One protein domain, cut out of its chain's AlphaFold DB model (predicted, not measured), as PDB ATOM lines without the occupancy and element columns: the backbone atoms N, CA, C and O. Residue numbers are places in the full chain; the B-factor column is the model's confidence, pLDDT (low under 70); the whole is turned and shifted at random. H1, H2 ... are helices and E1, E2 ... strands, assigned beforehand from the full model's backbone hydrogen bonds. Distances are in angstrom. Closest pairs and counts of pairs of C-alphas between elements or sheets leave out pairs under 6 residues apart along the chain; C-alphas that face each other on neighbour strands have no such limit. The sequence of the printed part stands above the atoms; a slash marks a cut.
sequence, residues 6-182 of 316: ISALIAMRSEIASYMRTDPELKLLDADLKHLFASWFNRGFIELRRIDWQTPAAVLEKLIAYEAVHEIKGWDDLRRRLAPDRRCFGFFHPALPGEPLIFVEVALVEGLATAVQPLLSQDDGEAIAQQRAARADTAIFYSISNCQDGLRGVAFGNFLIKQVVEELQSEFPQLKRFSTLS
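This is residues 6 to 182 of the 316 residues of the protein "Decarboxylase" of Bradyrhizobium yuanmingense (UniProt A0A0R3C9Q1). A strongly twisted sheet of five strands curls round one helix, H7, while H3 crosses its opposite face. At one end of the long axis a helical hairpin, H1 and H2, stands off from the strands; at the other end H6 runs across E3. The printed part has 177 residues, with seven named helices and five named strands in the order H1 H2 E1 H3 H4 E2 E3 H5 H6 E4 H7 E5, of mixed class. The sheet, in the order E1 E2 E3 E4 E5, is mixed: E4 and E5 are parallel, the other neighbours antiparallel. The whole is compact, with a radius of gyration of the C-alphas of 17.7 A, yet elongated, spanning 56 by 31 by 31 A.

Start with H1, residues 6 to 19, and H2, residues 26 to 40: this hairpin touches at Arg 13 and Asp 30, the closest C-alphas, 6.5 A apart, at a shallow tilt of 30 degrees, opposite ways. Neither helix is on the sheet. Past E1, residues 47 to 51, you reach H3, residues 57 to 66, and H4, residues 75 to 81, which only just touch, with 3 pairs of C-alphas within 8 A, the closest those of Ile 64 and Leu 78 at 7.1 A. E2, residues 86 to 92, is antiparallel to E1, with N 49 and O 90 at 2.8 A, and forms a hairpin with E3, residues 100 to 109, with N 89 and O 104 at 2.9 A. H3 is on the sheet at a height of 9.5 A and runs across the strands, at 85 degrees to E2 on the local plane. H4 only grazes the sheet, as does H5, residues 117 to 120. H6, residues 126 to 135, is on the sheet; Leu 108 of E3 and Ala 133 are its closest C-alphas to that strand, 5.6 A. E4, residues 138 to 146, is antiparallel to E3, with N 105 and O 143 at 2.9 A. H7, residues 160 to 171, is on the opposite face from H3. E4, H7 and E5, residues 177 to 180, form a strand-helix-strand unit, two parallel neighbour strands with a helix between, its crossover right-handed; N 141 and O 179 are 2.9 A apart. Every O i to N i+4 pair is within hydrogen-bond range in H2, H4, H6 and H7, against 8 of 10 in H1 and 5 of 6 in H3; H5 is too short for such a pair.

Find C-alpha 6 at (47.592, -15.560, -3.715), where H1 begins its 20.5 A; H2 covers 20.9 A. E3, the longest strand by residues, runs 25.6 A from C-alpha 100 at (42.492, -13.399, 9.248), and E4 runs 23.7 A. H7 covers 17.3 A, and E5 ends at C-alpha 180, (37.957, 3.053, 20.027).

The C-alphas farthest apart, those of Glu 25 and Ala 127, are 57.5 A apart. The printed part has no cut; the long link is E4 to H7, residues 147 to 159. Mean pLDDT of the printed part is 91.7, with residue 122 under 70.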
ATOM      1  N   ILE A   6      47.899 -16.837  -4.381       91.81
ATOM      2  CA  ILE A   6      47.592 -15.560  -3.715       91.81
ATOM      3  C   ILE A   6      48.481 -15.358  -2.482       91.81
ATOM      4  O   ILE A   6      49.064 -14.288  -2.332       91.81
ATOM      5  N   SER A   7      48.650 -16.383  -1.645       91.81
ATOM      6  CA  SER A   7      49.549 -16.328  -0.485       91.81
ATOM      7  C   SER A   7      50.992 -16.049  -0.904       91.81
ATOM      8  O   SER A   7      51.653 -15.210  -0.295       91.81
ATOM      9  N   ALA A   8      51.460 -16.685  -1.983       93.38
ATOM     10  CA  ALA A   8      52.799 -16.451  -2.520       93.38
ATOM     11  C   ALA A   8      52.992 -15.002  -3.003       93.38
ATOM     12  O   ALA A   8      54.023 -14.396  -2.725       93.38
ATOM     13  N   LEU A   9      51.994 -14.414  -3.672       94.69
ATOM     14  CA  LEU A   9      52.053 -13.013  -4.106       94.69
ATOM     15  C   LEU A   9      52.035 -12.036  -2.924       94.69
ATOM     16  O   LEU A   9      52.700 -11.002  -2.974       94.69
ATOM     17  N   ILE A  10      51.286 -12.341  -1.863       93.81
ATOM     18  CA  ILE A  10      51.260 -11.517  -0.646       93.81
ATOM     19  C   ILE A  10      52.619 -11.564   0.051       93.81
ATOM     20  O   ILE A  10      53.160 -10.510   0.384       93.81
ATOM     21  N   ALA A  11      53.195 -12.758   0.214       93.38
ATOM     22  CA  ALA A  11      54.537 -12.925   0.768       93.38
ATOM     23  C   ALA A  11      55.577 -12.160  -0.067       93.38
ATOM     24  O   ALA A  11      56.317 -11.342   0.475       93.38
ATOM     25  N   MET A  12      55.533 -12.309  -1.395       94.31
ATOM     26  CA  MET A  12      56.392 -11.572  -2.323       94.31
ATOM     27  C   MET A  12      56.264 -10.055  -2.144       94.31
ATOM     28  O   MET A  12      57.273  -9.361  -2.046       94.31
ATOM     29  N   ARG A  13      55.040  -9.513  -2.064       94.25
ATOM     30  CA  ARG A  13      54.842  -8.072  -1.842       94.25
ATOM     31  C   ARG A  13      55.413  -7.613  -0.498       94.25
ATOM     32  O   ARG A  13      55.978  -6.523  -0.417       94.25
ATOM     33  N   SER A  14      55.282  -8.436   0.542       92.25
ATOM     34  CA  SER A  14      55.861  -8.164   1.861       92.25
ATOM     35  C   SER A  14      57.388  -8.094   1.805       92.25
ATOM     36  O   SER A  14      57.984  -7.176   2.365       92.25
ATOM     37  N   GLU A  15      58.023  -9.020   1.084       92.25
ATOM     38  CA  GLU A  15      59.475  -9.028   0.883       92.25
ATOM     39  C   GLU A  15      59.938  -7.805   0.089       92.25
ATOM     40  O   GLU A  15      60.824  -7.080   0.547       92.25
ATOM     41  N   ILE A  16      59.290  -7.512  -1.046       92.12
ATOM     42  CA  ILE A  16      59.592  -6.353  -1.901       92.12
ATOM     43  C   ILE A  16      59.622  -5.059  -1.085       92.12
ATOM     44  O   ILE A  16      60.504  -4.220  -1.289       92.12
ATOM     45  N   ALA A  17      58.702  -4.904  -0.128       86.06
ATOM     46  CA  ALA A  17      58.612  -3.695   0.677       86.06
ATOM     47  C   ALA A  17      59.907  -3.377   1.451       86.06
ATOM     48  O   ALA A  17      60.229  -2.201   1.633       86.06
ATOM     49  N   SER A  18      60.664  -4.404   1.852       87.62
ATOM     50  CA  SER A  18      61.956  -4.255   2.536       87.62
ATOM     51  C   SER A  18      63.092  -3.781   1.615       87.62
ATOM     52  O   SER A  18      63.998  -3.084   2.074       87.62
ATOM     53  N   TYR A  19      63.001  -4.062   0.311       90.88
ATOM     54  CA  TYR A  19      64.017  -3.724  -0.696       90.88
ATOM     55  C   TYR A  19      63.737  -2.403  -1.427       90.88
ATOM     56  O   TYR A  19      64.632  -1.822  -2.032       90.88
ATOM     57  N   MET A  20      62.529  -1.835  -1.322       88.75
ATOM     58  CA  MET A  20      62.158  -0.595  -2.034       88.75
ATOM     59  C   MET A  20      63.046   0.624  -1.720       88.75
ATOM     60  O   MET A  20      63.029   1.609  -2.467       88.75
ATOM     61  N   ARG A  21      63.783   0.613  -0.598       88.19
ATOM     62  CA  ARG A  21      64.736   1.680  -0.254       88.19
ATOM     63  C   ARG A  21      66.040   1.564  -1.050       88.19
ATOM     64  O   ARG A  21      66.608   2.600  -1.384       88.19
ATOM     65  N   THR A  22      66.513   0.346  -1.312       93.44
ATOM     66  CA  THR A  22      67.744   0.073  -2.073       93.44
ATOM     67  C   THR A  22      67.484   0.012  -3.571       93.44
ATOM     68  O   THR A  22      68.315   0.495  -4.330       93.44
ATOM     69  N   ASP A  23      66.302  -0.466  -3.975       94.00
ATOM     70  CA  ASP A  23      65.940  -0.722  -5.370       94.00
ATOM     71  C   ASP A  23      64.636   0.015  -5.740       94.00
ATOM     72  O   ASP A  23      63.539  -0.552  -5.681       94.00
ATOM     73  N   PRO A  24      64.705   1.311  -6.109       92.38
ATOM     74  CA  PRO A  24      63.519   2.137  -6.344       92.38
ATOM     75  C   PRO A  24      62.612   1.663  -7.488       92.38
ATOM     76  O   PRO A  24      61.434   2.019  -7.496       92.38
ATOM     77  N   GLU A  25      63.134   0.879  -8.434       92.25
ATOM     78  CA  GLU A  25      62.374   0.304  -9.555       92.25
ATOM     79  C   GLU A  25      61.256  -0.634  -9.074       92.25
ATOM     80  O   GLU A  25      60.183  -0.691  -9.679       92.25
ATOM     81  N   LEU A  26      61.441  -1.276  -7.913       94.25
ATOM     82  CA  LEU A  26      60.442  -2.146  -7.288       94.25
ATOM     83  C   LEU A  26      59.148  -1.419  -6.895       94.25
ATOM     84  O   LEU A  26      58.125  -2.067  -6.674       94.25
ATOM     85  N   LYS A  27      59.146  -0.080  -6.846       92.25
ATOM     86  CA  LYS A  27      57.931   0.711  -6.588       92.25
ATOM     87  C   LYS A  27      56.857   0.506  -7.654       92.25
ATOM     88  O   LYS A  27      55.676   0.587  -7.330       92.25
ATOM     89  N   LEU A  28      57.255   0.261  -8.905       92.88
ATOM     90  CA  LEU A  28      56.310  -0.025  -9.988       92.88
ATOM     91  C   LEU A  28      55.622  -1.373  -9.746       92.88
ATOM     92  O   LEU A  28      54.398  -1.455  -9.786       92.88
ATOM     93  N   LEU A  29      56.400  -2.392  -9.374       93.50
ATOM     94  CA  LEU A  29      55.874  -3.715  -9.047       93.50
ATOM     95  C   LEU A  29      54.963  -3.693  -7.805       93.50
ATOM     96  O   LEU A  29      53.899  -4.310  -7.825       93.50
ATOM     97  N   ASP A  30      55.324  -2.958  -6.744       93.81
ATOM     98  CA  ASP A  30      54.440  -2.767  -5.579       93.81
ATOM     99  C   ASP A  30      53.114  -2.106  -5.978       93.81
ATOM    100  O   ASP A  30      52.056  -2.535  -5.515       93.81
ATOM    101  N   ALA A  31      53.154  -1.092  -6.849       92.50
ATOM    102  CA  ALA A  31      51.956  -0.401  -7.311       92.50
ATOM    103  C   ALA A  31      51.012  -1.338  -8.083       92.50
ATOM    104  O   ALA A  31      49.809  -1.343  -7.803       92.50
ATOM    105  N   ASP A  32      51.550  -2.170  -8.977       94.19
ATOM    106  CA  ASP A  32      50.770  -3.149  -9.742       94.19
ATOM    107  C   ASP A  32      50.179  -4.238  -8.837       94.19
ATOM    108  O   ASP A  32      48.977  -4.516  -8.894       94.19
ATOM    109  N   LEU A  33      50.979  -4.808  -7.927       94.38
ATOM    110  CA  LEU A  33      50.496  -5.800  -6.959       94.38
ATOM    111  C   LEU A  33      49.413  -5.211  -6.050       94.38
ATOM    112  O   LEU A  33      48.386  -5.845  -5.807       94.38
ATOM    113  N   LYS A  34      49.597  -3.974  -5.583       92.81
ATOM    114  CA  LYS A  34      48.605  -3.262  -4.776       92.81
ATOM    115  C   LYS A  34      47.301  -3.045  -5.545       92.81
ATOM    116  O   LYS A  34      46.229  -3.187  -4.954       92.81
ATOM    117  N   HIS A  35      47.375  -2.706  -6.832       91.50
ATOM    118  CA  HIS A  35      46.198  -2.550  -7.684       91.50
ATOM    119  C   HIS A  35      45.437  -3.876  -7.838       91.50
ATOM    120  O   HIS A  35      44.225  -3.916  -7.613       91.50
ATOM    121  N   LEU A  36      46.147  -4.974  -8.116       93.00
ATOM    122  CA  LEU A  36      45.554  -6.313  -8.199       93.00
ATOM    123  C   LEU A  36      44.911  -6.732  -6.872       93.00
ATOM    124  O   LEU A  36      43.757  -7.162  -6.854       93.00
ATOM    125  N   PHE A  37      45.604  -6.540  -5.747       93.00
ATOM    126  CA  PHE A  37      45.071  -6.869  -4.426       93.00
ATOM    127  C   PHE A  37      43.846  -6.039  -4.051       93.00
ATOM    128  O   PHE A  37      42.919  -6.588  -3.461       93.00
ATOM    129  N   ALA A  38      43.779  -4.761  -4.432       88.56
ATOM    130  CA  ALA A  38      42.575  -3.957  -4.221       88.56
ATOM    131  C   ALA A  38      41.352  -4.525  -4.967       88.56
ATOM    132  O   ALA A  38      40.234  -4.437  -4.465       88.56
ATOM    133  N   SER A  39      41.559  -5.142  -6.136       87.81
ATOM    134  CA  SER A  39      40.488  -5.815  -6.876       87.81
ATOM    135  C   SER A  39      40.138  -7.189  -6.293       87.81
ATOM    136  O   SER A  39      38.958  -7.544  -6.239       87.81
ATOM    137  N   TRP A  40      41.136  -7.982  -5.896       90.25
ATOM    138  CA  TRP A  40      40.928  -9.350  -5.408       90.25
ATOM    139  C   TRP A  40      40.341  -9.381  -3.999       90.25
ATOM    140  O   TRP A  40      39.425 -10.153  -3.753       90.25
ATOM    141  N   PHE A  41      40.805  -8.503  -3.109       88.69
ATOM    142  CA  PHE A  41      40.323  -8.371  -1.730       88.69
ATOM    143  C   PHE A  41      39.240  -7.298  -1.607       88.69
ATOM    144  O   PHE A  41      39.234  -6.484  -0.681       88.69
ATOM    145  N   ASN A  42      38.328  -7.265  -2.576       81.88
ATOM    146  CA  ASN A  42      37.206  -6.345  -2.520       81.88
ATOM    147  C   ASN A  42      36.254  -6.725  -1.372       81.88
ATOM    148  O   ASN A  42      36.105  -7.894  -1.013       81.88
ATOM    149  N   ARG A  43      35.565  -5.719  -0.825       80.56
ATOM    150  CA  ARG A  43      34.666  -5.866   0.330       80.56
ATOM    151  C   ARG A  43      33.593  -6.948   0.152       80.56
ATOM    152  O   ARG A  43      33.188  -7.539   1.145       80.56
ATOM    153  N   GLY A  44      33.120  -7.197  -1.071       82.94
ATOM    154  CA  GLY A  44      32.000  -8.108  -1.334       82.94
ATOM    155  C   GLY A  44      32.272  -9.571  -0.973       82.94
ATOM    156  O   GLY A  44      31.323 -10.324  -0.785       82.94
ATOM    157  N   PHE A  45      33.544  -9.959  -0.846       84.69
ATOM    158  CA  PHE A  45      33.957 -11.318  -0.477       84.69
ATOM    159  C   PHE A  45      34.585 -11.411   0.914       84.69
ATOM    160  O   PHE A  45      35.080 -12.472   1.288       84.69
ATOM    161  N   ILE A  46      34.625 -10.310   1.663       89.81
ATOM    162  CA  ILE A  46      35.200 -10.308   3.003       89.81
ATOM    163  C   ILE A  46      34.101 -10.653   4.001       89.81
ATOM    164  O   ILE A  46      33.113  -9.933   4.131       89.81
ATOM    165  N   GLU A  47      34.304 -11.745   4.724       92.19
ATOM    166  CA  GLU A  47      33.373 -12.256   5.720       92.19
ATOM    167  C   GLU A  47      33.817 -11.842   7.122       92.19
ATOM    168  O   GLU A  47      34.940 -12.139   7.540       92.19
ATOM    169  N   LEU A  48      32.922 -11.191   7.865       94.56
ATOM    170  CA  LEU A  48      33.079 -10.984   9.301       94.56
ATOM    171  C   LEU A  48      32.769 -12.294  10.035       94.56
ATOM    172  O   LEU A  48      31.727 -12.906   9.809       94.56
ATOM    173  N   ARG A  49      33.657 -12.716  10.936       95.38
ATOM    174  CA  ARG A  49      33.445 -13.875  11.810       95.38
ATOM    175  C   ARG A  49      33.789 -13.522  13.248       95.38
ATOM    176  O   ARG A  49      34.794 -12.857  13.499       95.38
ATOM    177  N   ARG A  50      32.985 -14.004  14.193       96.62
ATOM    178  CA  ARG A  50      33.333 -13.986  15.617       96.62
ATOM    179  C   ARG A  50      34.529 -14.907  15.861       96.62
ATOM    180  O   ARG A  50      34.571 -16.012  15.325       96.62
ATOM    181  N   ILE A  51      35.474 -14.440  16.668       96.69
ATOM    182  CA  ILE A  51      36.589 -15.227  17.188       96.69
ATOM    183  C   ILE A  51      36.384 -15.390  18.692       96.69
ATOM    184  O   ILE A  51      36.194 -14.419  19.423       96.69
ATOM    185  N   ASP A  52      36.416 -16.635  19.142       96.25
ATOM    186  CA  ASP A  52      36.267 -17.035  20.537       96.25
ATOM    187  C   ASP A  52      37.072 -18.311  20.823       96.25
ATOM    188  O   ASP A  52      37.804 -18.814  19.970       96.25
ATOM    189  N   TRP A  53      36.952 -18.849  22.036       95.19
ATOM    190  CA  TRP A  53      37.711 -20.029  22.454       95.19
ATOM    191  C   TRP A  53      37.314 -21.335  21.736       95.19
ATOM    192  O   TRP A  53      37.989 -22.347  21.900       95.19
ATOM    193  N   GLN A  54      36.234 -21.338  20.944       95.12
ATOM    194  CA  GLN A  54      35.851 -22.471  20.089       95.12
ATOM    195  C   GLN A  54      36.469 -22.371  18.687       95.12
ATOM    196  O   GLN A  54      36.409 -23.322  17.907       95.12
ATOM    197  N   THR A  55      37.073 -21.228  18.355       96.62
ATOM    198  CA  THR A  55      37.760 -21.020  17.078       96.62
ATOM    199  C   THR A  55      38.962 -21.972  16.960       96.62
ATOM    200  O   THR A  55      39.670 -22.177  17.947       96.62
ATOM    201  N   PRO A  56      39.236 -22.559  15.773       96.69
ATOM    202  CA  PRO A  56      40.351 -23.488  15.603       96.69
ATOM    203  C   PRO A  56      41.687 -22.919  16.096       96.69
ATOM    204  O   PRO A  56      42.048 -21.791  15.753       96.69
ATOM    205  N   ALA A  57      42.458 -23.729  16.830       94.94
ATOM    206  CA  ALA A  57      43.738 -23.325  17.421       94.94
ATOM    207  C   ALA A  57      44.712 -22.716  16.396       94.94
ATOM    208  O   ALA A  57      45.340 -21.706  16.684       94.94
ATOM    209  N   ALA A  58      44.756 -23.244  15.168       94.50
ATOM    210  CA  ALA A  58      45.597 -22.709  14.093       94.50
ATOM    211  C   ALA A  58      45.260 -21.256  13.692       94.50
ATOM    212  O   ALA A  58      46.113 -20.549  13.164       94.50
ATOM    213  N   VAL A  59      44.022 -20.799  13.913       94.12
ATOM    214  CA  VAL A  59      43.631 -19.391  13.721       94.12
ATOM    215  C   VAL A  59      43.990 -18.573  14.961       94.12
ATOM    216  O   VAL A  59      44.496 -17.464  14.834       94.12
ATOM    217  N   LEU A  60      43.782 -19.122  16.159       94.75
ATOM    218  CA  LEU A  60      44.136 -18.469  17.423       94.75
ATOM    219  C   LEU A  60      45.650 -18.211  17.550       94.75
ATOM    220  O   LEU A  60      46.051 -17.128  17.967       94.75
ATOM    221  N   GLU A  61      46.493 -19.147  17.111       93.06
ATOM    222  CA  GLU A  61      47.953 -18.972  17.038       93.06
ATOM    223  C   GLU A  61      48.347 -17.777  16.165       93.06
ATOM    224  O   GLU A  61      49.254 -17.018  16.508       93.06
ATOM    225  N   LYS A  62      47.627 -17.562  15.060       92.12
ATOM    226  CA  LYS A  62      47.853 -16.414  14.176       92.12
ATOM    227  C   LYS A  62      47.507 -15.094  14.850       92.12
ATOM    228  O   LYS A  62      48.214 -14.119  14.644       92.12
ATOM    229  N   LEU A  63      46.468 -15.048  15.686       91.50
ATOM    230  CA  LEU A  63      46.149 -13.840  16.455       91.50
ATOM    231  C   LEU A  63      47.293 -13.475  17.405       91.50
ATOM    232  O   LEU A  63      47.668 -12.308  17.471       91.50
ATOM    233  N   ILE A  64      47.884 -14.468  18.080       89.88
ATOM    234  CA  ILE A  64      49.062 -14.256  18.938       89.88
ATOM    235  C   ILE A  64      50.226 -13.698  18.110       89.88
ATOM    236  O   ILE A  64      50.863 -12.734  18.523       89.88
ATOM    237  N   ALA A  65      50.478 -14.269  16.930       88.38
ATOM    238  CA  ALA A  65      51.581 -13.858  16.062       88.38
ATOM    239  C   ALA A  65      51.393 -12.474  15.413       88.38
ATOM    240  O   ALA A  65      52.378 -11.797  15.126       88.38
ATOM    241  N   TYR A  66      50.151 -12.061  15.147       86.94
ATOM    242  CA  TYR A  66      49.843 -10.863  14.359       86.94
ATOM    243  C   TYR A  66      49.415  -9.646  15.176       86.94
ATOM    244  O   TYR A  66      49.187  -8.583  14.594       86.94
ATOM    245  N   GLU A  67      49.282  -9.762  16.496       84.88
ATOM    246  CA  GLU A  67      48.868  -8.633  17.324       84.88
ATOM    247  C   GLU A  67      49.927  -7.520  17.347       84.88
ATOM    248  O   GLU A  67      51.005  -7.650  17.929       84.88
ATOM    249  N   ALA A  68      49.601  -6.398  16.700       77.12
ATOM    250  CA  ALA A  68      50.544  -5.326  16.397       77.12
ATOM    251  C   ALA A  68      50.431  -4.104  17.326       77.12
ATOM    252  O   ALA A  68      51.337  -3.256  17.334       77.12
ATOM    253  N   VAL A  69      49.343  -3.977  18.089       77.31
ATOM    254  CA  VAL A  69      49.045  -2.828  18.957       77.31
ATOM    255  C   VAL A  69      49.433  -3.133  20.406       77.31
ATOM    256  O   VAL A  69      50.177  -2.371  21.029       77.31
ATOM    257  N   HIS A  70      48.981  -4.272  20.927       81.81
ATOM    258  CA  HIS A  70      49.178  -4.730  22.298       81.81
ATOM    259  C   HIS A  70      49.571  -6.206  22.309       81.81
ATOM    260  O   HIS A  70      48.694  -7.057  22.420       81.81
ATOM    261  N   GLU A  71      50.872  -6.492  22.225       85.25
ATOM    262  CA  GLU A  71      51.446  -7.848  22.174       85.25
ATOM    263  C   GLU A  71      50.723  -8.851  23.093       85.25
ATOM    264  O   GLU A  71      50.510  -8.574  24.279       85.25
ATOM    265  N   ILE A  72      50.351 -10.009  22.534       84.88
ATOM    266  CA  ILE A  72      49.738 -11.118  23.272       84.88
ATOM    267  C   ILE A  72      50.851 -12.022  23.793       84.88
ATOM    268  O   ILE A  72      51.562 -12.655  23.018       84.88
ATOM    269  N   LYS A  73      50.990 -12.127  25.116       85.44
ATOM    270  CA  LYS A  73      52.121 -12.831  25.754       85.44
ATOM    271  C   LYS A  73      52.014 -14.360  25.735       85.44
ATOM    272  O   LYS A  73      52.894 -15.042  26.259       85.44
ATOM    273  N   GLY A  74      50.939 -14.905  25.169       89.19
ATOM    274  CA  GLY A  74      50.703 -16.340  25.035       89.19
ATOM    275  C   GLY A  74      49.224 -16.714  25.117       89.19
ATOM    276  O   GLY A  74      48.338 -15.864  25.038       89.19
ATOM    277  N   TRP A  75      48.960 -18.007  25.300       91.38
ATOM    278  CA  TRP A  75      47.607 -18.572  25.299       91.38
ATOM    279  C   TRP A  75      46.717 -18.080  26.440       91.38
ATOM    280  O   TRP A  75      45.529 -17.860  26.216       91.38
ATOM    281  N   ASP A  76      47.270 -17.876  27.636       89.94
ATOM    282  CA  ASP A  76      46.491 -17.386  28.780       89.94
ATOM    283  C   ASP A  76      46.037 -15.931  28.572       89.94
ATOM    284  O   ASP A  76      44.878 -15.596  28.817       89.94
ATOM    285  N   ASP A  77      46.912 -15.085  28.017       90.19
ATOM    286  CA  ASP A  77      46.575 -13.707  27.626       90.19
ATOM    287  C   ASP A  77      45.526 -13.699  26.498       90.19
ATOM    288  O   ASP A  77      44.516 -12.996  26.577       90.19
ATOM    289  N   LEU A  78      45.675 -14.568  25.490       92.50
ATOM    290  CA  LEU A  78      44.653 -14.722  24.452       92.50
ATOM    291  C   LEU A  78      43.303 -15.148  25.042       92.50
ATOM    292  O   LEU A  78      42.267 -14.587  24.686       92.50
ATOM    293  N   ARG A  79      43.293 -16.110  25.970       91.94
ATOM    294  CA  ARG A  79      42.067 -16.566  26.632       91.94
ATOM    295  C   ARG A  79      41.377 -15.417  27.356       91.94
ATOM    296  O   ARG A  79      40.159 -15.272  27.252       91.94
ATOM    297  N   ARG A  80      42.145 -14.559  28.030       91.06
ATOM    298  CA  ARG A  80      41.626 -13.352  28.676       91.06
ATOM    299  C   ARG A  80      40.995 -12.379  27.675       91.06
ATOM    300  O   ARG A  80      39.934 -11.818  27.962       91.06
ATOM    301  N   ARG A  81      41.601 -12.191  26.503       92.25
ATOM    302  CA  ARG A  81      41.080 -11.340  25.412       92.25
ATOM    303  C   ARG A  81      39.828 -11.901  24.738       92.25
ATOM    304  O   ARG A  81      39.146 -11.183  24.016       92.25
ATOM    305  N   LEU A  82      39.488 -13.157  25.022       94.31
ATOM    306  CA  LEU A  82      38.285 -13.845  24.550       94.31
ATOM    307  C   LEU A  82      37.279 -14.131  25.683       94.31
ATOM    308  O   LEU A  82      36.328 -14.891  25.491       94.31
ATOM    309  N   ALA A  83      37.477 -13.530  26.862       94.06
ATOM    310  CA  ALA A  83      36.595 -13.673  28.018       94.06
ATOM    311  C   ALA A  83      35.187 -13.075  27.771       94.06
ATOM    312  O   ALA A  83      34.990 -12.318  26.822       94.06
ATOM    313  N   PRO A  84      34.188 -13.348  28.635       95.31
ATOM    314  CA  PRO A  84      32.808 -12.888  28.428       95.31
ATOM    315  C   PRO A  84      32.619 -11.369  28.280       95.31
ATOM    316  O   PRO A  84      31.726 -10.952  27.542       95.31
ATOM    317  N   ASP A  85      33.460 -10.556  28.934       95.81
ATOM    318  CA  ASP A  85      33.512  -9.086  28.826       95.81
ATOM    319  C   ASP A  85      34.362  -8.588  27.646       95.81
ATOM    320  O   ASP A  85      34.705  -7.404  27.558       95.81
ATOM    321  N   ARG A  86      34.747  -9.491  26.747       96.62
ATOM    322  CA  ARG A  86      35.503  -9.205  25.534       96.62
ATOM    323  C   ARG A  86      34.792  -9.779  24.321       96.62
ATOM    324  O   ARG A  86      34.043 -10.752  24.400       96.62
ATOM    325  N   ARG A  87      35.028  -9.170  23.169       97.50
ATOM    326  CA  ARG A  87      34.672  -9.734  21.870       97.50
ATOM    327  C   ARG A  87      35.854  -9.584  20.937       97.50
ATOM    328  O   ARG A  87      36.542  -8.569  20.969       97.50
ATOM    329  N   CYS A  88      36.073 -10.594  20.111       97.06
ATOM    330  CA  CYS A  88      37.055 -10.543  19.047       97.06
ATOM    331  C   CYS A  88      36.371 -10.918  17.738       97.06
ATOM    332  O   CYS A  88      35.523 -11.814  17.698       97.06
ATOM    333  N   PHE A  89      36.720 -10.213  16.674       96.88
ATOM    334  CA  PHE A  89      36.190 -10.453  15.342       96.88
ATOM    335  C   PHE A  89      37.330 -10.515  14.340       96.88
ATOM    336  O   PHE A  89      38.294  -9.766  14.461       96.88
ATOM    337  N   GLY A  90      37.204 -11.370  13.332       95.19
ATOM    338  CA  GLY A  90      38.133 -11.460  12.213       95.19
ATOM    339  C   GLY A  90      37.428 -11.247  10.882       95.19
ATOM    340  O   GLY A  90      36.302 -11.699  10.685       95.19
ATOM    341  N   PHE A  91      38.115 -10.585   9.960       94.06
ATOM    342  CA  PHE A  91      37.718 -10.457   8.566       94.06
ATOM    343  C   PHE A  91      38.479 -11.489   7.739       94.06
ATOM    344  O   PHE A  91      39.709 -11.462   7.699       94.06
ATOM    345  N   PHE A  92      37.757 -12.386   7.079       93.75
ATOM    346  CA  PHE A  92      38.317 -13.500   6.316       93.75
ATOM    347  C   PHE A  92      37.975 -13.371   4.837       93.75
ATOM    348  O   PHE A  92      36.951 -12.797   4.476       93.75
ATOM    349  N   HIS A  93      38.817 -13.937   3.974       92.62
ATOM    350  CA  HIS A  93      38.565 -13.988   2.538       92.62
ATOM    351  C   HIS A  93      38.661 -15.434   2.030       92.62
ATOM    352  O   HIS A  93      39.620 -16.123   2.383       92.62
ATOM    353  N   PRO A  94      37.741 -15.905   1.165       90.44
ATOM    354  CA  PRO A  94      37.712 -17.294   0.692       90.44
ATOM    355  C   PRO A  94      39.016 -17.772   0.050       90.44
ATOM    356  O   PRO A  94      39.362 -18.948   0.124       90.44
ATOM    357  N   ALA A  95      39.762 -16.854  -0.569       88.69
ATOM    358  CA  ALA A  95      41.037 -17.172  -1.204       88.69
ATOM    359  C   ALA A  95      42.209 -17.377  -0.223       88.69
ATOM    360  O   ALA A  95      43.273 -17.823  -0.646       88.69
ATOM    361  N   LEU A  96      42.025 -17.051   1.059       90.38
ATOM    362  CA  LEU A  96      42.988 -17.271   2.138       90.38
ATOM    363  C   LEU A  96      42.283 -17.969   3.318       90.38
ATOM    364  O   LEU A  96      41.991 -17.351   4.345       90.38
ATOM    365  N   PRO A  97      41.936 -19.259   3.173       87.38
ATOM    366  CA  PRO A  97      41.181 -19.977   4.191       87.38
ATOM    367  C   PRO A  97      41.968 -20.080   5.503       87.38
ATOM    368  O   PRO A  97      43.139 -20.450   5.518       87.38
ATOM    369  N   GLY A  98      41.303 -19.762   6.618       88.06
ATOM    370  CA  GLY A  98      41.920 -19.778   7.949       88.06
ATOM    371  C   GLY A  98      42.944 -18.663   8.180       88.06
ATOM    372  O   GLY A  98      43.715 -18.737   9.135       88.06
ATOM    373  N   GLU A  99      42.986 -17.653   7.312       91.88
ATOM    374  CA  GLU A  99      43.856 -16.487   7.435       91.88
ATOM    375  C   GLU A  99      43.011 -15.247   7.760       91.88
ATOM    376  O   GLU A  99      42.242 -14.796   6.901       91.88
ATOM    377  N   PRO A 100      43.091 -14.697   8.983       93.19
ATOM    378  CA  PRO A 100      42.492 -13.399   9.248       93.19
ATOM    379  C   PRO A 100      43.239 -12.336   8.432       93.19
ATOM    380  O   PRO A 100      44.464 -12.311   8.396       93.19
ATOM    381  N   LEU A 101      42.510 -11.453   7.752       92.38
ATOM    382  CA  LEU A 101      43.084 -10.273   7.096       92.38
ATOM    383  C   LEU A 101      43.249  -9.134   8.094       92.38
ATOM    384  O   LEU A 101      44.271  -8.455   8.139       92.38
ATOM    385  N   ILE A 102      42.200  -8.928   8.884       90.88
ATOM    386  CA  ILE A 102      42.134  -7.984   9.989       90.88
ATOM    387  C   ILE A 102      41.470  -8.714  11.142       90.88
ATOM    388  O   ILE A 102      40.490  -9.425  10.915       90.88
ATOM    389  N   PHE A 103      41.931  -8.487  12.364       93.44
ATOM    390  CA  PHE A 103      41.113  -8.769  13.536       93.44
ATOM    391  C   PHE A 103      40.948  -7.534  14.415       93.44
ATOM    392  O   PHE A 103      41.710  -6.568  14.337       93.44
ATOM    393  N   VAL A 104      39.878  -7.561  15.197       95.38
ATOM    394  CA  VAL A 104      39.379  -6.455  15.998       95.38
ATOM    395  C   VAL A 104      39.086  -6.978  17.393       95.38
ATOM    396  O   VAL A 104      38.234  -7.851  17.549       95.38
ATOM    397  N   GLU A 105      39.758  -6.423  18.396       96.94
ATOM    398  CA  GLU A 105      39.520  -6.727  19.804       96.94
ATOM    399  C   GLU A 105      38.691  -5.627  20.474       96.94
ATOM    400  O   GLU A 105      38.957  -4.425  20.333       96.94
ATOM    401  N   VAL A 106      37.681  -6.051  21.230       97.88
ATOM    402  CA  VAL A 106      36.672  -5.190  21.844       97.88
ATOM    403  C   VAL A 106      36.529  -5.521  23.323       97.88
ATOM    404  O   VAL A 106      36.386  -6.683  23.700       97.88
ATOM    405  N   ALA A 107      36.516  -4.493  24.168       97.81
ATOM    406  CA  ALA A 107      36.183  -4.594  25.583       97.81
ATOM    407  C   ALA A 107      34.791  -4.023  25.862       97.81
ATOM    408  O   ALA A 107      34.462  -2.926  25.412       97.81
ATOM    409  N   LEU A 108      33.983  -4.762  26.619       97.88
ATOM    410  CA  LEU A 108      32.661  -4.340  27.073       97.88
ATOM    411  C   LEU A 108      32.809  -3.677  28.444       97.88
ATOM    412  O   LEU A 108      33.224  -4.323  29.408       97.88
ATOM    413  N   VAL A 109      32.514  -2.381  28.519       97.31
ATOM    414  CA  VAL A 109      32.757  -1.552  29.706       97.31
ATOM    415  C   VAL A 109      31.609  -0.571  29.962       97.31
ATOM    416  O   VAL A 109      30.699  -0.409  29.149       97.31
ATOM    417  N   GLU A 110      31.665   0.096  31.110       97.12
ATOM    418  CA  GLU A 110      30.790   1.214  31.460       97.12
ATOM    419  C   GLU A 110      31.520   2.536  31.171       97.12
ATOM    420  O   GLU A 110      32.559   2.838  31.762       97.12
ATOM    421  N   GLY A 111      30.984   3.327  30.242       97.44
ATOM    422  CA  GLY A 111      31.559   4.593  29.795       97.44
ATOM    423  C   GLY A 111      32.778   4.463  28.871       97.44
ATOM    424  O   GLY A 111      33.229   3.382  28.500       97.44
ATOM    425  N   LEU A 112      33.323   5.612  28.463       97.94
ATOM    426  CA  LEU A 112      34.487   5.658  27.575       97.94
ATOM    427  C   LEU A 112      35.776   5.344  28.342       97.94
ATOM    428  O   LEU A 112      36.197   6.138  29.191       97.94
ATOM    429  N   ALA A 113      36.466   4.265  27.968       98.00
ATOM    430  CA  ALA A 113      37.796   3.959  28.491       98.00
ATOM    431  C   ALA A 113      38.817   5.049  28.118       98.00
ATOM    432  O   ALA A 113      38.853   5.523  26.977       98.00
ATOM    433  N   THR A 114      39.640   5.448  29.090       97.88
ATOM    434  CA  THR A 114      40.698   6.463  28.937       97.88
ATOM    435  C   THR A 114      42.097   5.860  28.846       97.88
ATOM    436  O   THR A 114      42.992   6.506  28.312       97.88
ATOM    437  N   ALA A 115      42.294   4.644  29.360       97.31
ATOM    438  CA  ALA A 115      43.586   3.976  29.413       97.31
ATOM    439  C   ALA A 115      43.468   2.494  29.053       97.31
ATOM    440  O   ALA A 115      42.446   1.864  29.331       97.31
ATOM    441  N   VAL A 116      44.514   1.946  28.434       95.19
ATOM    442  CA  VAL A 116      44.511   0.564  27.935       95.19
ATOM    443  C   VAL A 116      44.882  -0.441  29.023       95.19
ATOM    444  O   VAL A 116      44.372  -1.556  29.027       95.19
ATOM    445  N   GLN A 117      45.719  -0.058  29.992       92.06
ATOM    446  CA  GLN A 117      46.207  -0.960  31.039       92.06
ATOM    447  C   GLN A 117      45.060  -1.668  31.781       92.06
ATOM    448  O   GLN A 117      45.111  -2.895  31.857       92.06
ATOM    449  N   PRO A 118      43.987  -0.977  32.229       91.88
ATOM    450  CA  PRO A 118      42.844  -1.642  32.860       91.88
ATOM    451  C   PRO A 118      42.106  -2.623  31.942       91.88
ATOM    452  O   PRO A 118      41.465  -3.544  32.431       91.88
ATOM    453  N   LEU A 119      42.174  -2.455  30.619       92.12
ATOM    454  CA  LEU A 119      41.551  -3.387  29.676       92.12
ATOM    455  C   LEU A 119      42.372  -4.677  29.529       92.12
ATOM    456  O   LEU A 119      41.788  -5.739  29.311       92.12
ATOM    457  N   LEU A 120      43.697  -4.591  29.681       87.06
ATOM    458  CA  LEU A 120      44.624  -5.714  29.519       87.06
ATOM    459  C   LEU A 120      44.859  -6.503  30.819       87.06
ATOM    460  O   LEU A 120      45.055  -7.710  30.766       87.06
ATOM    461  N   SER A 121      44.854  -5.851  31.988       76.00
ATOM    462  CA  SER A 121      45.316  -6.459  33.252       76.00
ATOM    463  C   SER A 121      44.236  -7.129  34.112       76.00
ATOM    464  O   SER A 121      44.554  -7.687  35.159       76.00
ATOM    465  N   GLN A 122      42.964  -7.061  33.721       68.12
ATOM    466  CA  GLN A 122      41.842  -7.498  34.561       68.12
ATOM    467  C   GLN A 122      41.543  -8.996  34.441       68.12
ATOM    468  O   GLN A 122      40.581  -9.339  33.761       68.12
ATOM    469  N   ASP A 123      42.281  -9.898  35.082       71.12
ATOM    470  CA  ASP A 123      41.860 -11.310  35.179       71.12
ATOM    471  C   ASP A 123      41.243 -11.630  36.548       71.12
ATOM    472  O   ASP A 123      41.864 -12.222  37.426       71.12
ATOM    473  N   ASP A 124      39.997 -11.188  36.734       78.00
ATOM    474  CA  ASP A 124      39.239 -11.378  37.979       78.00
ATOM    475  C   ASP A 124      38.343 -12.638  37.936       78.00
ATOM    476  O   ASP A 124      37.479 -12.837  38.789       78.00
ATOM    477  N   GLY A 125      38.520 -13.495  36.924       86.00
ATOM    478  CA  GLY A 125      37.726 -14.705  36.716       86.00
ATOM    479  C   GLY A 125      36.420 -14.509  35.928       86.00
ATOM    480  O   GLY A 125      35.882 -13.410  35.758       86.00
ATOM    481  N   GLU A 126      35.886 -15.628  35.433       89.56
ATOM    482  CA  GLU A 126      34.816 -15.655  34.428       89.56
ATOM    483  C   GLU A 126      33.481 -15.068  34.921       89.56
ATOM    484  O   GLU A 126      32.822 -14.331  34.189       89.56
ATOM    485  N   ALA A 127      33.101 -15.322  36.179       91.94
ATOM    486  CA  ALA A 127      31.853 -14.811  36.752       91.94
ATOM    487  C   ALA A 127      31.827 -13.272  36.827       91.94
ATOM    488  O   ALA A 127      30.799 -12.650  36.554       91.94
ATOM    489  N   ILE A 128      32.962 -12.646  37.151       91.38
ATOM    490  CA  ILE A 128      33.087 -11.183  37.190       91.38
ATOM    491  C   ILE A 128      33.042 -10.612  35.768       91.38
ATOM    492  O   ILE A 128      32.349  -9.621  35.530       91.38
ATOM    493  N   ALA A 129      33.703 -11.258  34.802       92.50
ATOM    494  CA  ALA A 129      33.624 -10.866  33.396       92.50
ATOM    495  C   ALA A 129      32.179 -10.925  32.861       92.50
ATOM    496  O   ALA A 129      31.719  -9.990  32.209       92.50
ATOM    497  N   GLN A 130      31.407 -11.963  33.195       94.69
ATOM    498  CA  GLN A 130      29.991 -12.043  32.812       94.69
ATOM    499  C   GLN A 130      29.166 -10.888  33.399       94.69
ATOM    500  O   GLN A 130      28.359 -10.281  32.693       94.69
ATOM    501  N   GLN A 131      29.393 -10.534  34.667       94.12
ATOM    502  CA  GLN A 131      28.713  -9.399  35.299       94.12
ATOM    503  C   GLN A 131      29.071  -8.062  34.639       94.12
ATOM    504  O   GLN A 131      28.183  -7.236  34.432       94.12
ATOM    505  N   ARG A 132      30.345  -7.850  34.277       93.62
ATOM    506  CA  ARG A 132      30.784  -6.659  33.529       93.62
ATOM    507  C   ARG A 132      30.116  -6.583  32.162       93.62
ATOM    508  O   ARG A 132      29.539  -5.552  31.835       93.62
ATOM    509  N   ALA A 133      30.115  -7.684  31.410       95.06
ATOM    510  CA  ALA A 133      29.455  -7.758  30.107       95.06
ATOM    511  C   ALA A 133      27.957  -7.410  30.195       95.06
ATOM    512  O   ALA A 133      27.437  -6.681  29.354       95.06
ATOM    513  N   ALA A 134      27.274  -7.882  31.243       95.69
ATOM    514  CA  ALA A 134      25.854  -7.612  31.458       95.69
ATOM    515  C   ALA A 134      25.548  -6.141  31.801       95.69
ATOM    516  O   ALA A 134      24.461  -5.659  31.488       95.69
ATOM    517  N   ARG A 135      26.480  -5.428  32.448       96.75
ATOM    518  CA  ARG A 135      26.323  -4.012  32.835       96.75
ATOM    519  C   ARG A 135      26.858  -3.026  31.801       96.75
ATOM    520  O   ARG A 135      26.517  -1.851  31.872       96.75
ATOM    521  N   ALA A 136      27.692  -3.493  30.876       97.81
ATOM    522  CA  ALA A 136      28.352  -2.653  29.893       97.81
ATOM    523  C   ALA A 136      27.347  -1.813  29.088       97.81
ATOM    524  O   ALA A 136      26.351  -2.325  28.577       97.81
ATOM    525  N   ASP A 137      27.650  -0.524  28.939       98.25
ATOM    526  CA  ASP A 137      26.916   0.409  28.077       98.25
ATOM    527  C   ASP A 137      27.756   0.863  26.873       98.25
ATOM    528  O   ASP A 137      27.261   1.583  26.000       98.25
ATOM    529  N   THR A 138      29.031   0.466  26.828       98.56
ATOM    530  CA  THR A 138      30.014   0.933  25.857       98.56
ATOM    531  C   THR A 138      30.891  -0.224  25.371       98.56
ATOM    532  O   THR A 138      31.455  -0.974  26.165       98.56
ATOM    533  N   ALA A 139      31.047  -0.342  24.053       98.50
ATOM    534  CA  ALA A 139      32.041  -1.204  23.421       98.50
ATOM    535  C   ALA A 139      33.290  -0.392  23.058       98.50
ATOM    536  O   ALA A 139      33.202   0.593  22.317       98.50
ATOM    537  N   ILE A 140      34.447  -0.820  23.571       98.50
ATOM    538  CA  ILE A 140      35.748  -0.198  23.326       98.50
ATOM    539  C   ILE A 140      36.596  -1.052  22.390       98.50
ATOM    540  O   ILE A 140      37.112  -2.085  22.802       98.50
ATOM    541  N   PHE A 141      36.793  -0.591  21.156       97.88
ATOM    542  CA  PHE A 141      37.738  -1.176  20.201       97.88
ATOM    543  C   PHE A 141      39.164  -0.776  20.596       97.88
ATOM    544  O   PHE A 141      39.589   0.348  20.315       97.88
ATOM    545  N   TYR A 142      39.884  -1.653  21.291       96.31
ATOM    546  CA  TYR A 142      41.214  -1.338  21.830       96.31
ATOM    547  C   TYR A 142      42.363  -1.920  20.998       96.31
ATOM    548  O   TYR A 142      43.495  -1.475  21.151       96.31
ATOM    549  N   SER A 143      42.089  -2.864  20.093       94.31
ATOM    550  CA  SER A 143      43.056  -3.304  19.082       94.31
ATOM    551  C   SER A 143      42.378  -3.548  17.737       94.31
ATOM    552  O   SER A 143      41.289  -4.121  17.668       94.31
ATOM    553  N   ILE A 144      43.019  -3.085  16.662       91.75
ATOM    554  CA  ILE A 144      42.669  -3.404  15.277       91.75
ATOM    555  C   ILE A 144      43.978  -3.673  14.544       91.75
ATOM    556  O   ILE A 144      44.753  -2.747  14.286       91.75
ATOM    557  N   SER A 145      44.199  -4.930  14.188       89.00
ATOM    558  CA  SER A 145      45.463  -5.408  13.634       89.00
ATOM    559  C   SER A 145      45.254  -5.889  12.200       89.00
ATOM    560  O   SER A 145      44.335  -6.657  11.927       89.00
ATOM    561  N   ASN A 146      46.095  -5.423  11.269       87.12
ATOM    562  CA  ASN A 146      46.192  -5.999   9.926       87.12
ATOM    563  C   ASN A 146      47.215  -7.133   9.976       87.12
ATOM    564  O   ASN A 146      48.375  -6.897  10.301       87.12
ATOM    565  N   CYS A 147      46.779  -8.342   9.654       87.62
ATOM    566  CA  CYS A 147      47.576  -9.556   9.782       87.62
ATOM    567  C   CYS A 147      48.522  -9.786   8.604       87.62
ATOM    568  O   CYS A 147      49.445 -10.588   8.694       87.62
ATOM    569  N   GLN A 148      48.270  -9.118   7.478       88.50
ATOM    570  CA  GLN A 148      48.956  -9.377   6.221       88.50
ATOM    571  C   GLN A 148      49.769  -8.151   5.813       88.50
ATOM    572  O   GLN A 148      49.259  -7.221   5.180       88.50
ATOM    573  N   ASP A 149      51.065  -8.164   6.121       86.88
ATOM    574  CA  ASP A 149      51.988  -7.087   5.741       86.88
ATOM    575  C   ASP A 149      52.026  -6.861   4.227       86.88
ATOM    576  O   ASP A 149      52.006  -5.719   3.757       86.88
ATOM    577  N   GLY A 150      51.947  -7.940   3.445       90.12
ATOM    578  CA  GLY A 150      51.809  -7.878   1.992       90.12
ATOM    579  C   GLY A 150      50.503  -7.235   1.510       90.12
ATOM    580  O   GLY A 150      50.397  -6.882   0.341       90.12
ATOM    581  N   LEU A 151      49.516  -7.004   2.379       90.12
ATOM    582  CA  LEU A 151      48.290  -6.249   2.089       90.12
ATOM    583  C   LEU A 151      48.314  -4.834   2.685       90.12
ATOM    584  O   LEU A 151      47.324  -4.103   2.616       90.12
ATOM    585  N   ARG A 152      49.453  -4.374   3.216       86.00
ATOM    586  CA  ARG A 152      49.587  -3.011   3.739       86.00
ATOM    587  C   ARG A 152      49.217  -1.978   2.673       86.00
ATOM    588  O   ARG A 152      49.719  -1.991   1.544       86.00
ATOM    589  N   GLY A 153      48.317  -1.070   3.045       83.19
ATOM    590  CA  GLY A 153      47.810  -0.012   2.170       83.19
ATOM    591  C   GLY A 153      46.771  -0.459   1.137       83.19
ATOM    592  O   GLY A 153      46.313   0.398   0.378       83.19
ATOM    593  N   VAL A 154      46.395  -1.742   1.098       87.00
ATOM    594  CA  VAL A 154      45.230  -2.231   0.349       87.00
ATOM    595  C   VAL A 154      43.980  -1.892   1.156       87.00
ATOM    596  O   VAL A 154      43.920  -2.135   2.359       87.00
ATOM    597  N   ALA A 155      42.999  -1.262   0.514       79.31
ATOM    598  CA  ALA A 155      41.743  -0.920   1.166       79.31
ATOM    599  C   ALA A 155      40.760  -2.085   1.023       79.31
ATOM    600  O   ALA A 155      40.343  -2.403  -0.084       79.31
ATOM    601  N   PHE A 156      40.327  -2.658   2.143       79.50
ATOM    602  CA  PHE A 156      39.294  -3.703   2.196       79.50
ATOM    603  C   PHE A 156      37.861  -3.137   2.151       79.50
ATOM    604  O   PHE A 156      36.898  -3.762   2.589       79.50
ATOM    605  N   GLY A 157      37.722  -1.917   1.630       73.44
ATOM    606  CA  GLY A 157      36.520  -1.100   1.735       73.44
ATOM    607  C   GLY A 157      36.450  -0.286   3.029       73.44
ATOM    608  O   GLY A 157      37.167  -0.526   3.999       73.44
ATOM    609  N   ASN A 158      35.570   0.712   3.014       73.69
ATOM    610  CA  ASN A 158      35.182   1.459   4.208       73.69
ATOM    611  C   ASN A 158      34.015   0.729   4.892       73.69
ATOM    612  O   ASN A 158      33.340  -0.086   4.255       73.69
ATOM    613  N   PHE A 159      33.758   1.043   6.163       80.62
ATOM    614  CA  PHE A 159      32.687   0.456   6.984       80.62
ATOM    615  C   PHE A 159      32.964  -0.965   7.499       80.62
ATOM    616  O   PHE A 159      32.029  -1.710   7.791       80.62
ATOM    617  N   LEU A 160      34.237  -1.340   7.673       84.25
ATOM    618  CA  LEU A 160      34.590  -2.568   8.402       84.25
ATOM    619  C   LEU A 160      34.055  -2.501   9.837       84.25
ATOM    620  O   LEU A 160      33.360  -3.399  10.299       84.25
ATOM    621  N   ILE A 161      34.297  -1.374  10.510       90.12
ATOM    622  CA  ILE A 161      33.856  -1.177  11.894       90.12
ATOM    623  C   ILE A 161      32.332  -1.086  11.998       90.12
ATOM    624  O   ILE A 161      31.781  -1.554  12.985       90.12
ATOM    625  N   LYS A 162      31.636  -0.586  10.964       91.81
ATOM    626  CA  LYS A 162      30.162  -0.565  10.933       91.81
ATOM    627  C   LYS A 162      29.578  -1.973  11.109       91.81
ATOM    628  O   LYS A 162      28.679  -2.134  11.919       91.81
ATOM    629  N   GLN A 163      30.139  -2.978  10.429       92.31
ATOM    630  CA  GLN A 163      29.680  -4.369  10.548       92.31
ATOM    631  C   GLN A 163      29.880  -4.915  11.966       92.31
ATOM    632  O   GLN A 163      29.007  -5.579  12.508       92.31
ATOM    633  N   VAL A 164      31.016  -4.596  12.597       94.81
ATOM    634  CA  VAL A 164      31.288  -5.035  13.975       94.81
ATOM    635  C   VAL A 164      30.359  -4.323  14.968       94.81
ATOM    636  O   VAL A 164      29.890  -4.940  15.918       94.81
ATOM    637  N   VAL A 165      30.058  -3.039  14.744       95.44
ATOM    638  CA  VAL A 165      29.069  -2.286  15.531       95.44
ATOM    639  C   VAL A 165      27.677  -2.908  15.403       95.44
ATOM    640  O   VAL A 165      27.011  -3.085  16.415       95.44
ATOM    641  N   GLU A 166      27.247  -3.265  14.192       94.75
ATOM    642  CA  GLU A 166      25.953  -3.918  13.943       94.75
ATOM    643  C   GLU A 166      25.856  -5.280  14.649       94.75
ATOM    644  O   GLU A 166      24.864  -5.546  15.329       94.75
ATOM    645  N   GLU A 167      26.907  -6.100  14.571       96.06
ATOM    646  CA  GLU A 167      26.984  -7.396  15.257       96.06
ATOM    647  C   GLU A 167      26.909  -7.234  16.783       96.06
ATOM    648  O   GLU A 167      26.104  -7.884  17.452       96.06
ATOM    649  N   LEU A 168      27.689  -6.302  17.343       96.94
ATOM    650  CA  LEU A 168      27.675  -6.006  18.776       96.94
ATOM    651  C   LEU A 168      26.331  -5.443  19.246       96.94
ATOM    652  O   LEU A 168      25.883  -5.795  20.330       96.94
ATOM    653  N   GLN A 169      25.687  -4.577  18.462       95.38
ATOM    654  CA  GLN A 169      24.377  -4.013  18.796       95.38
ATOM    655  C   GLN A 169      23.278  -5.083  18.777       95.38
ATOM    656  O   GLN A 169      22.356  -5.023  19.592       95.38
ATOM    657  N   SER A 170      23.378  -6.051  17.860       96.38
ATOM    658  CA  SER A 170      22.472  -7.199  17.778       96.38
ATOM    659  C   SER A 170      22.657  -8.148  18.967       96.38
ATOM    660  O   SER A 170      21.675  -8.564  19.578       96.38
ATOM    661  N   GLU A 171      23.906  -8.467  19.330       96.62
ATOM    662  CA  GLU A 171      24.211  -9.334  20.479       96.62
ATOM    663  C   GLU A 171      23.916  -8.648  21.825       96.62
ATOM    664  O   GLU A 171      23.430  -9.288  22.759       96.62
ATOM    665  N   PHE A 172      24.176  -7.343  21.924       96.81
ATOM    666  CA  PHE A 172      24.048  -6.558  23.149       96.81
ATOM    667  C   PHE A 172      23.221  -5.282  22.931       96.81
ATOM    668  O   PHE A 172      23.774  -4.179  22.833       96.81
ATOM    669  N   PRO A 173      21.880  -5.390  22.925       95.94
ATOM    670  CA  PRO A 173      20.992  -4.249  22.706       95.94
ATOM    671  C   PRO A 173      21.145  -3.116  23.732       95.94
ATOM    672  O   PRO A 173      20.728  -1.989  23.472       95.94
ATOM    673  N   GLN A 174      21.728  -3.395  24.902       96.56
ATOM    674  CA  GLN A 174      21.981  -2.409  25.951       96.56
ATOM    675  C   GLN A 174      23.171  -1.479  25.667       96.56
ATOM    676  O   GLN A 174      23.286  -0.445  26.331       96.56
ATOM    677  N   LEU A 175      24.053  -1.826  24.720       97.94
ATOM    678  CA  LEU A 175      25.171  -0.965  24.340       97.94
ATOM    679  C   LEU A 175      24.644   0.317  23.692       97.94
ATOM    680  O   LEU A 175      23.794   0.290  22.805       97.94
ATOM    681  N   LYS A 176      25.165   1.451  24.159       96.81
ATOM    682  CA  LYS A 176      24.784   2.802  23.724       96.81
ATOM    683  C   LYS A 176      25.901   3.507  22.971       96.81
ATOM    684  O   LYS A 176      25.638   4.461  22.246       96.81
ATOM    685  N   ARG A 177      27.154   3.111  23.208       97.88
ATOM    686  CA  ARG A 177      28.337   3.773  22.652       97.88
ATOM    687  C   ARG A 177      29.298   2.753  22.066       97.88
ATOM    688  O   ARG A 177      29.588   1.728  22.677       97.88
ATOM    689  N   PHE A 178      29.860   3.101  20.919       98.38
ATOM    690  CA  PHE A 178      30.880   2.324  20.228       98.38
ATOM    691  C   PHE A 178      32.060   3.251  20.000       98.38
ATOM    692  O   PHE A 178      31.955   4.206  19.239       98.38
ATOM    693  N   SER A 179      33.166   3.034  20.697       98.44
ATOM    694  CA  SER A 179      34.321   3.928  20.627       98.44
ATOM    695  C   SER A 179      35.600   3.134  20.558       98.44
ATOM    696  O   SER A 179      35.691   2.055  21.114       98.44
ATOM    697  N   THR A 180      36.632   3.665  19.931       98.38
ATOM    698  CA  THR A 180      37.957   3.053  20.027       98.38
ATOM    699  C   THR A 180      38.705   3.564  21.250       98.38
ATOM    700  O   THR A 180      38.281   4.539  21.875       98.38
ATOM    701  N   LEU A 181      39.828   2.930  21.571       98.44
ATOM    702  CA  LEU A 181      40.922   3.521  22.328       98.44
ATOM    703  C   LEU A 181      42.204   3.308  21.512       98.44
ATOM    704  O   LEU A 181      42.832   2.260  21.585       98.44
ATOM    705  N   SER A 182      42.541   4.291  20.682       97.81
ATOM    706  CA  SER A 182      43.522   4.158  19.601       97.81
ATOM    707  C   SER A 182      44.849   4.869  19.912       97.81
ATOM    708  O   SER A 182      44.835   5.915  20.570       97.81
TER     709      SER A 182